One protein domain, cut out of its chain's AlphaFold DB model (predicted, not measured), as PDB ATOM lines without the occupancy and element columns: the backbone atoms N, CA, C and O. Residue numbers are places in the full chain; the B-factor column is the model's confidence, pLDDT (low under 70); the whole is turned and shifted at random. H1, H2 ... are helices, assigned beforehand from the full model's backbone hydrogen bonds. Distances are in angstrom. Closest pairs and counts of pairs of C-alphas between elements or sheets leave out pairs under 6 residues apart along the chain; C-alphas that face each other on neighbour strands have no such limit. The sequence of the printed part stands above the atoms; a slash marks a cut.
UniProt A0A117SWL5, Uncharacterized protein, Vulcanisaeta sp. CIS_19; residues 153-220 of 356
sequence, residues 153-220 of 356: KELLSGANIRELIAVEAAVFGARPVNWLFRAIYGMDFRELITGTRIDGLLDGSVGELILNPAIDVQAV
ATOM      1  N   LYS A 153     -50.809  66.756  37.141       94.31
ATOM      2  CA  LYS A 153     -50.293  66.461  35.803       94.31
ATOM      3  C   LYS A 153     -49.460  65.191  35.816       94.31
ATOM      4  O   LYS A 153     -49.611  64.368  34.910       94.31
ATOM      5  N   GLU A 154     -48.619  65.028  36.829       93.62
ATOM      6  CA  GLU A 154     -47.858  63.798  37.034       93.62
ATOM      7  C   GLU A 154     -48.800  62.602  37.228       93.62
ATOM      8  O   GLU A 154     -48.713  61.629  36.475       93.62
ATOM      9  N   LEU A 155     -49.780  62.722  38.133       93.88
ATOM     10  CA  LEU A 155     -50.748  61.655  38.420       93.88
ATOM     11  C   LEU A 155     -51.556  61.237  37.182       93.88
ATOM     12  O   LEU A 155     -51.738  60.047  36.930       93.88
ATOM     13  N   LEU A 156     -52.012  62.195  36.367       94.88
ATOM     14  CA  LEU A 156     -52.782  61.894  35.154       94.88
ATOM     15  C   LEU A 156     -51.932  61.383  33.988       94.88
ATOM     16  O   LEU A 156     -52.477  60.753  33.082       94.88
ATOM     17  N   SER A 157     -50.620  61.620  33.985       90.50
ATOM     18  CA  SER A 157     -49.742  61.135  32.911       90.50
ATOM     19  C   SER A 157     -49.587  59.611  32.931       90.50
ATOM     20  O   SER A 157     -49.406  59.005  31.876       90.50
ATOM     21  N   GLY A 158     -49.682  58.994  34.115       88.25
ATOM     22  CA  GLY A 158     -49.684  57.539  34.294       88.25
ATOM     23  C   GLY A 158     -51.076  56.900  34.285       88.25
ATOM     24  O   GLY A 158     -51.174  55.675  34.343       88.25
ATOM     25  N   ALA A 159     -52.142  57.703  34.214       94.06
ATOM     26  CA  ALA A 159     -53.505  57.217  34.368       94.06
ATOM     27  C   ALA A 159     -53.978  56.414  33.148       94.06
ATOM     28  O   ALA A 159     -53.832  56.826  31.991       94.06
ATOM     29  N   ASN A 160     -54.611  55.274  33.403       93.69
ATOM     30  CA  ASN A 160     -55.272  54.491  32.367       93.69
ATOM     31  C   ASN A 160     -56.612  55.135  31.945       93.69
ATOM     32  O   ASN A 160     -57.126  56.060  32.571       93.69
ATOM     33  N   ILE A 161     -57.227  54.630  30.869       93.19
ATOM     34  CA  ILE A 161     -58.484  55.194  30.336       93.19
ATOM     35  C   ILE A 161     -59.610  55.206  31.386       93.19
ATOM     36  O   ILE A 161     -60.381  56.163  31.434       93.19
ATOM     37  N   ARG A 162     -59.715  54.176  32.236       94.38
ATOM     38  CA  ARG A 162     -60.764  54.090  33.268       94.38
ATOM     39  C   ARG A 162     -60.587  55.179  34.321       94.38
ATOM     40  O   ARG A 162     -61.548  55.864  34.660       94.38
ATOM     41  N   GLU A 163     -59.355  55.391  34.759       96.44
ATOM     42  CA  GLU A 163     -58.983  56.467  35.679       96.44
ATOM     43  C   GLU A 163     -59.269  57.848  35.078       96.44
ATOM     44  O   GLU A 163     -59.902  58.680  35.725       96.44
ATOM     45  N   LEU A 164     -58.916  58.076  33.807       96.88
ATOM     46  CA  LEU A 164     -59.208  59.334  33.108       96.88
ATOM     47  C   LEU A 164     -60.716  59.608  32.985       96.88
ATOM     48  O   LEU A 164     -61.156  60.750  33.134       96.88
ATOM     49  N   ILE A 165     -61.518  58.568  32.739       96.94
ATOM     50  CA  ILE A 165     -62.984  58.654  32.730       96.94
ATOM     51  C   ILE A 165     -63.508  59.021  34.118       96.94
ATOM     52  O   ILE A 165     -64.378  59.884  34.221       96.94
ATOM     53  N   ALA A 166     -63.003  58.381  35.174       97.50
ATOM     54  CA  ALA A 166     -63.435  58.643  36.541       97.50
ATOM     55  C   ALA A 166     -63.091  60.078  36.966       97.50
ATOM     56  O   ALA A 166     -63.958  60.798  37.458       97.50
ATOM     57  N   VAL A 167     -61.872  60.547  36.679       97.75
ATOM     58  CA  VAL A 167     -61.460  61.935  36.942       97.75
ATOM     59  C   VAL A 167     -62.339  62.912  36.169       97.75
ATOM     60  O   VAL A 167     -62.878  63.852  36.753       97.75
ATOM     61  N   GLU A 168     -62.558  62.682  34.871       97.44
ATOM     62  CA  GLU A 168     -63.447  63.520  34.066       97.44
ATOM     63  C   GLU A 168     -64.889  63.508  34.606       97.44
ATOM     64  O   GLU A 168     -65.566  64.540  34.598       97.44
ATOM     65  N   ALA A 169     -65.388  62.369  35.080       96.75
ATOM     66  CA  ALA A 169     -66.720  62.294  35.659       96.75
ATOM     67  C   ALA A 169     -66.822  63.097  36.957       96.75
ATOM     68  O   ALA A 169     -67.781  63.856  37.109       96.75
ATOM     69  N   ALA A 170     -65.820  62.988  37.830       96.94
ATOM     70  CA  ALA A 170     -65.747  63.713  39.090       96.94
ATOM     71  C   ALA A 170     -65.692  65.230  38.856       96.94
ATOM     72  O   ALA A 170     -66.546  65.973  39.336       96.94
ATOM     73  N   VAL A 171     -64.753  65.699  38.027       97.06
ATOM     74  CA  VAL A 171     -64.536  67.141  37.848       97.06
ATOM     75  C   VAL A 171     -65.657  67.822  37.073       97.06
ATOM     76  O   VAL A 171     -65.892  69.011  37.276       97.06
ATOM     77  N   PHE A 172     -66.372  67.122  36.188       95.25
ATOM     78  CA  PHE A 172     -67.475  67.697  35.408       95.25
ATOM     79  C   PHE A 172     -68.866  67.315  35.934       95.25
ATOM     80  O   PHE A 172     -69.859  67.721  35.326       95.25
ATOM     81  N   GLY A 173     -68.963  66.539  37.020       93.12
ATOM     82  CA  GLY A 173     -70.237  66.025  37.536       93.12
ATOM     83  C   GLY A 173     -71.009  65.211  36.492       93.12
ATOM     84  O   GLY A 173     -72.234  65.314  36.387       93.12
ATOM     85  N   ALA A 174     -70.296  64.467  35.640       89.00
ATOM     86  CA  ALA A 174     -70.897  63.827  34.479       89.00
ATOM     87  C   ALA A 174     -71.632  62.539  34.872       89.00
ATOM     88  O   ALA A 174     -71.076  61.666  35.531       89.00
ATOM     89  N   ARG A 175     -72.876  62.399  34.401       90.38
ATOM     90  CA  ARG A 175     -73.689  61.187  34.568       90.38
ATOM     91  C   ARG A 175     -73.881  60.516  33.205       90.38
ATOM     92  O   ARG A 175     -74.547  61.105  32.342       90.38
ATOM     93  N   PRO A 176     -73.264  59.352  32.954       95.12
ATOM     94  CA  PRO A 176     -73.430  58.664  31.686       95.12
ATOM     95  C   PRO A 176     -74.804  57.994  31.584       95.12
ATOM     96  O   PRO A 176     -75.471  57.706  32.575       95.12
ATOM     97  N   VAL A 177     -75.209  57.706  30.352       96.31
ATOM     98  CA  VAL A 177     -76.246  56.721  30.056       96.31
ATOM     99  C   VAL A 177     -75.636  55.342  30.319       96.31
ATOM    100  O   VAL A 177     -74.792  54.889  29.547       96.31
ATOM    101  N   ASN A 178     -76.021  54.702  31.428       95.38
ATOM    102  CA  ASN A 178     -75.342  53.503  31.938       95.38
ATOM    103  C   ASN A 178     -75.264  52.352  30.930       95.38
ATOM    104  O   ASN A 178     -74.192  51.780  30.771       95.38
ATOM    105  N   TRP A 179     -76.346  52.041  30.208       96.00
ATOM    106  CA  TRP A 179     -76.323  50.946  29.231       96.00
ATOM    107  C   TRP A 179     -75.305  51.202  28.107       96.00
ATOM    108  O   TRP A 179     -74.622  50.279  27.672       96.00
ATOM    109  N   LEU A 180     -75.150  52.460  27.673       96.25
ATOM    110  CA  LEU A 180     -74.204  52.839  26.623       96.25
ATOM    111  C   LEU A 180     -72.773  52.892  27.164       96.25
ATOM    112  O   LEU A 180     -71.834  52.519  26.466       96.25
ATOM    113  N   PHE A 181     -72.603  53.308  28.421       97.31
ATOM    114  CA  PHE A 181     -71.328  53.188  29.122       97.31
ATOM    115  C   PHE A 181     -70.879  51.723  29.186       97.31
ATOM    116  O   PHE A 181     -69.758  51.417  28.787       97.31
ATOM    117  N   ARG A 182     -71.778  50.815  29.581       97.00
ATOM    118  CA  ARG A 182     -71.530  49.371  29.591       97.00
ATOM    119  C   ARG A 182     -71.250  48.824  28.199       97.00
ATOM    120  O   ARG A 182     -70.308  48.059  28.045       97.00
ATOM    121  N   ALA A 183     -71.987  49.249  27.176       96.81
ATOM    122  CA  ALA A 183     -71.711  48.834  25.804       96.81
ATOM    123  C   ALA A 183     -70.274  49.198  25.388       96.81
ATOM    124  O   ALA A 183     -69.553  48.360  24.846       96.81
ATOM    125  N   ILE A 184     -69.837  50.427  25.675       96.69
ATOM    126  CA  ILE A 184     -68.506  50.921  25.299       96.69
ATOM    127  C   ILE A 184     -67.397  50.275  26.145       96.69
ATOM    128  O   ILE A 184     -66.395  49.850  25.582       96.69
ATOM    129  N   TYR A 185     -67.556  50.183  27.469       96.00
ATOM    130  CA  TYR A 185     -66.466  49.822  28.393       96.00
ATOM    131  C   TYR A 185     -66.578  48.431  29.029       96.00
ATOM    132  O   TYR A 185     -65.640  47.987  29.690       96.00
ATOM    133  N   GLY A 186     -67.700  47.739  28.841       96.06
ATOM    134  CA  GLY A 186     -67.941  46.381  29.338       96.06
ATOM    135  C   GLY A 186     -68.216  46.283  30.834       96.06
ATOM    136  O   GLY A 186     -68.131  45.193  31.385       96.06
ATOM    137  N   MET A 187     -68.511  47.402  31.494       95.62
ATOM    138  CA  MET A 187     -68.799  47.466  32.928       95.62
ATOM    139  C   MET A 187     -69.811  48.564  33.226       95.62
ATOM    140  O   MET A 187     -69.926  49.527  32.462       95.62
ATOM    141  N   ASP A 188     -70.522  48.443  34.341       95.50
ATOM    142  CA  ASP A 188     -71.435  49.497  34.773       95.50
ATOM    143  C   ASP A 188     -70.662  50.698  35.330       95.50
ATOM    144  O   ASP A 188     -69.586  50.576  35.916       95.50
ATOM    145  N   PHE A 189     -71.233  51.900  35.201       96.25
ATOM    146  CA  PHE A 189     -70.574  53.106  35.708       96.25
ATOM    147  C   PHE A 189     -70.363  53.061  37.230       96.25
ATOM    148  O   PHE A 189     -69.376  53.583  37.734       96.25
ATOM    149  N   ARG A 190     -71.250  52.382  37.969       95.31
ATOM    150  CA  ARG A 190     -71.079  52.166  39.411       95.31
ATOM    151  C   ARG A 190     -69.856  51.302  39.723       95.31
ATOM    152  O   ARG A 190     -69.150  51.608  40.676       95.31
ATOM    153  N   GLU A 191     -69.600  50.273  38.915       96.00
ATOM    154  CA  GLU A 191     -68.428  49.400  39.062       96.00
ATOM    155  C   GLU A 191     -67.135  50.173  38.793       96.00
ATOM    156  O   GLU A 191     -66.170  50.017  39.541       96.00
ATOM    157  N   LEU A 192     -67.136  51.065  37.788       96.25
ATOM    158  CA  LEU A 192     -66.029  51.998  37.558       96.25
ATOM    159  C   LEU A 192     -65.759  52.836  38.811       96.25
ATOM    160  O   LEU A 192     -64.613  52.912  39.239       96.25
ATOM    161  N   ILE A 193     -66.794  53.457  39.394       96.31
ATOM    162  CA  ILE A 193     -66.646  54.313  40.580       96.31
ATOM    163  C   ILE A 193     -66.003  53.518  41.718       96.31
ATOM    164  O   ILE A 193     -64.912  53.863  42.156       96.31
ATOM    165  N   THR A 194     -66.625  52.420  42.148       95.06
ATOM    166  CA  THR A 194     -66.138  51.645  43.299       95.06
ATOM    167  C   THR A 194     -64.776  50.999  43.064       95.06
ATOM    168  O   THR A 194     -64.053  50.739  44.020       95.06
ATOM    169  N   GLY A 195     -64.431  50.723  41.804       93.44
ATOM    170  CA  GLY A 195     -63.159  50.118  41.418       93.44
ATOM    171  C   GLY A 195     -62.030  51.113  41.148       93.44
ATOM    172  O   GLY A 195     -60.920  50.669  40.865       93.44
ATOM    173  N   THR A 196     -62.283  52.427  41.199       96.06
ATOM    174  CA  THR A 196     -61.271  53.438  40.863       96.06
ATOM    175  C   THR A 196     -60.757  54.155  42.100       96.06
ATOM    176  O   THR A 196     -61.516  54.757  42.863       96.06
ATOM    177  N   ARG A 197     -59.433  54.159  42.241       95.38
ATOM    178  CA  ARG A 197     -58.698  54.958  43.213       95.38
ATOM    179  C   ARG A 197     -57.383  55.410  42.587       95.38
ATOM    180  O   ARG A 197     -56.648  54.592  42.048       95.38
ATOM    181  N   ILE A 198     -57.114  56.705  42.668       95.94
ATOM    182  CA  ILE A 198     -55.862  57.345  42.274       95.94
ATOM    183  C   ILE A 198     -55.361  58.059  43.522       95.94
ATOM    184  O   ILE A 198     -55.936  59.076  43.926       95.94
ATOM    185  N   ASP A 199     -54.331  57.500  44.155       92.75
ATOM    186  CA  ASP A 199     -53.804  58.029  45.412       92.75
ATOM    187  C   ASP A 199     -53.458  59.517  45.279       92.75
ATOM    188  O   ASP A 199     -52.899  59.972  44.282       92.75
ATOM    189  N   GLY A 200     -53.870  60.295  46.279       93.69
ATOM    190  CA  GLY A 200     -53.699  61.743  46.282       93.69
ATOM    191  C   GLY A 200     -54.687  62.530  45.415       93.69
ATOM    192  O   GLY A 200     -54.809  63.728  45.629       93.69
ATOM    193  N   LEU A 201     -55.423  61.923  44.476       96.44
ATOM    194  CA  LEU A 201     -56.283  62.649  43.523       96.44
ATOM    195  C   LEU A 201     -57.772  62.331  43.662       96.44
ATOM    196  O   LEU A 201     -58.587  63.252  43.735       96.44
ATOM    197  N   LEU A 202     -58.135  61.050  43.631       97.06
ATOM    198  CA  LEU A 202     -59.515  60.604  43.462       97.06
ATOM    199  C   LEU A 202     -59.737  59.257  44.145       97.06
ATOM    200  O   LEU A 202     -58.938  58.341  43.980       97.06
ATOM    201  N   ASP A 203     -60.864  59.089  44.821       97.25
ATOM    202  CA  ASP A 203     -61.246  57.810  45.410       97.25
ATOM    203  C   ASP A 203     -62.756  57.585  45.278       97.25
ATOM    204  O   ASP A 203     -63.558  58.444  45.645       97.25
ATOM    205  N   GLY A 204     -63.134  56.441  44.703       96.56
ATOM    206  CA  GLY A 204     -64.523  56.036  44.511       96.56
ATOM    207  C   GLY A 204     -65.012  54.918  45.440       96.56
ATOM    208  O   GLY A 204     -66.139  54.443  45.283       96.56
ATOM    209  N   SER A 205     -64.195  54.482  46.406       94.06
ATOM    210  CA  SER A 205     -64.439  53.294  47.247       94.06
ATOM    211  C   SER A 205     -65.754  53.323  48.032       94.06
ATOM    212  O   SER A 205     -66.334  52.274  48.303       94.06
ATOM    213  N   VAL A 206     -66.274  54.511  48.346       93.88
ATOM    214  CA  VAL A 206     -67.541  54.704  49.074       93.88
ATOM    215  C   VAL A 206     -68.770  54.807  48.154       93.88
ATOM    216  O   VAL A 206     -69.866  55.138  48.604       93.88
ATOM    217  N   GLY A 207     -68.616  54.501  46.861       93.38
ATOM    218  CA  GLY A 207     -69.702  54.507  45.875       93.38
ATOM    219  C   GLY A 207     -69.971  55.865  45.223       93.38
ATOM    220  O   GLY A 207     -70.889  55.976  44.409       93.38
ATOM    221  N   GLU A 208     -69.160  56.874  45.530       94.19
ATOM    222  CA  GLU A 208     -69.155  58.193  44.899       94.19
ATOM    223  C   GLU A 208     -67.719  58.648  44.643       94.19
ATOM    224  O   GLU A 208     -66.814  58.288  45.386       94.19
ATOM    225  N   LEU A 209     -67.509  59.420  43.576       95.94
ATOM    226  CA  LEU A 209     -66.192  59.913  43.180       95.94
ATOM    227  C   LEU A 209     -65.807  61.135  44.020       95.94
ATOM    228  O   LEU A 209     -66.302  62.234  43.767       95.94
ATOM    229  N   ILE A 210     -64.911  60.942  44.984       96.62
ATOM    230  CA  ILE A 210     -64.414  61.996  45.871       96.62
ATOM    231  C   ILE A 210     -63.053  62.458  45.364       96.62
ATOM    232  O   ILE A 210     -62.121  61.664  45.260       96.62
ATOM    233  N   LEU A 211     -62.944  63.744  45.040       96.88
ATOM    234  CA  LEU A 211     -61.673  64.378  44.696       96.88
ATOM    235  C   LEU A 211     -60.951  64.835  45.958       96.88
ATOM    236  O   LEU A 211     -61.591  65.193  46.948       96.88
ATOM    237  N   ASN A 212     -59.622  64.888  45.893       97.25
ATOM    238  CA  ASN A 212     -58.831  65.541  46.924       97.25
ATOM    239  C   ASN A 212     -59.283  67.013  47.049       97.25
ATOM    240  O   ASN A 212     -59.189  67.758  46.065       97.25
ATOM    241  N   PRO A 213     -59.750  67.450  48.234       95.75
ATOM    242  CA  PRO A 213     -60.258  68.805  48.443       95.75
ATOM    243  C   PRO A 213     -59.242  69.924  48.185       95.75
ATOM    244  O   PRO A 213     -59.633  71.053  47.902       95.75
ATOM    245  N   ALA A 214     -57.942  69.629  48.270       95.31
ATOM    246  CA  ALA A 214     -56.881  70.603  48.028       95.31
ATOM    247  C   ALA A 214     -56.680  70.939  46.540       95.31
ATOM    248  O   ALA A 214     -55.948  71.873  46.211       95.31
ATOM    249  N   ILE A 215     -57.294  70.177  45.631       95.19
ATOM    250  CA  ILE A 215     -57.091  70.322  44.191       95.19
ATOM    251  C   ILE A 215     -57.996  71.408  43.606       95.19
ATOM    252  O   ILE A 215     -59.211  71.417  43.803       95.19
ATOM    253  N   ASP A 216     -57.417  72.265  42.763       94.19
ATOM    254  CA  ASP A 216     -58.194  73.161  41.910       94.19
ATOM    255  C   ASP A 216     -58.870  72.387  40.767       94.19
ATOM    256  O   ASP A 216     -58.263  72.051  39.746       94.19
ATOM    257  N   VAL A 217     -60.174  72.161  40.918       95.56
ATOM    258  CA  VAL A 217     -61.028  71.503  39.921       95.56
ATOM    259  C   VAL A 217     -60.934  72.172  38.541       95.56
ATOM    260  O   VAL A 217     -61.027  71.474  37.527       95.56
ATOM    261  N   GLN A 218     -60.743  73.494  38.446       96.38
ATOM    262  CA  GLN A 218     -60.626  74.168  37.146       96.38
ATOM    263  C   GLN A 218     -59.314  73.826  36.440       96.38
ATOM    264  O   GLN A 218     -59.331  73.578  35.230       96.38
ATOM    265  N   ALA A 219     -58.207  73.741  37.182       95.56
ATOM    266  CA  ALA A 219     -56.930  73.279  36.649       95.56
ATOM    267  C   ALA A 219     -57.038  71.845  36.106       95.56
ATOM    268  O   ALA A 219     -56.621  71.585  34.974       95.56
ATOM    269  N   VAL A 220     -57.698  70.933  36.836       97.19
ATOM    270  CA  VAL A 220     -57.920  69.554  36.354       97.19
ATOM    271  C   VAL A 220     -58.777  69.534  35.087       97.19
ATOM    272  O   VAL A 220     -58.457  68.836  34.126       97.19
TER     273      VAL A 220
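AT A GLANCE: This is residues 153 to 220 of the 356 residues of an uncharacterized protein of Vulcanisaeta sp. CIS_19 (UniProt A0A117SWL5). The longest helix, H2, lies in the middle of a loop-rich body, with the short helices H1 and H5 towards one end of the long axis and H3 at the other end. H4 leads back from H3, and residues 196 to 216, a long stretch with no named element, loop back along one side of H2, with short antiparallel pairings of residues 202 to 203 with 197 to 198 and with 210 to 211. The printed part has 68 residues, with five named helices in the order H1, H2, H3, H4, H5 and no named strand; the class is all helix. It is compact, with a radius of gyration of the C-alphas of 11.6 A, and spans 33 by 22 by 20 A, only just elongated.

IN THESE COORDINATES: H1 is residues 153 to 157, beginning at C-alpha 153 (-50.293, 66.461, 35.803). H2 is residues 161 to 172, 16.2 A long. H3, residues 178 to 185, measures 10.2 A, and H4, residues 189 to 195, measures 9.8 A. H5, residues 217 to 220, ends at C-alpha 220 (-57.920, 69.554, 36.354).

HOW THE PARTS SIT: H1 is close to H2 but not clearly touching, the closest C-alphas being those of Leu 156 and Leu 164, 7.2 A apart. H2, with residues 162 to 166 alone, only just touches H4, with 3 pairs of C-alphas within 8 A; the closest, Ala 166 and Ile 193, are 6.7 A apart. Their lines are about perpendicular at 71 degrees, only just past steep. H3 and H4 only just touch, also with 3 pairs, and run the same way at a steep tilt of 61 degrees; their closest C-alphas, Asn 178 and Phe 189, are 6.1 A apart. H5 is close to H2 but not clearly touching, with the C-alphas of Val 171 and Val 217 closest at 6.0 A. H2 and H3 are apart. Residues 202 to 203 pair antiparallel with 197 to 198 and with 210 to 211. Every O i to N i+4 pair is within hydrogen-bond range in H1, H2, H3 and H4; H5 is too short for such a pair.

THE WHOLE: The C-alphas farthest apart, those of Ala 183 and Ala 214, are 34.5 A apart. The printed part has no cut. The link from H4 to H5, 21 residues, is long; the other links are tight. The mean pLDDT of the printed part is 95.3, and no printed residue is under 70.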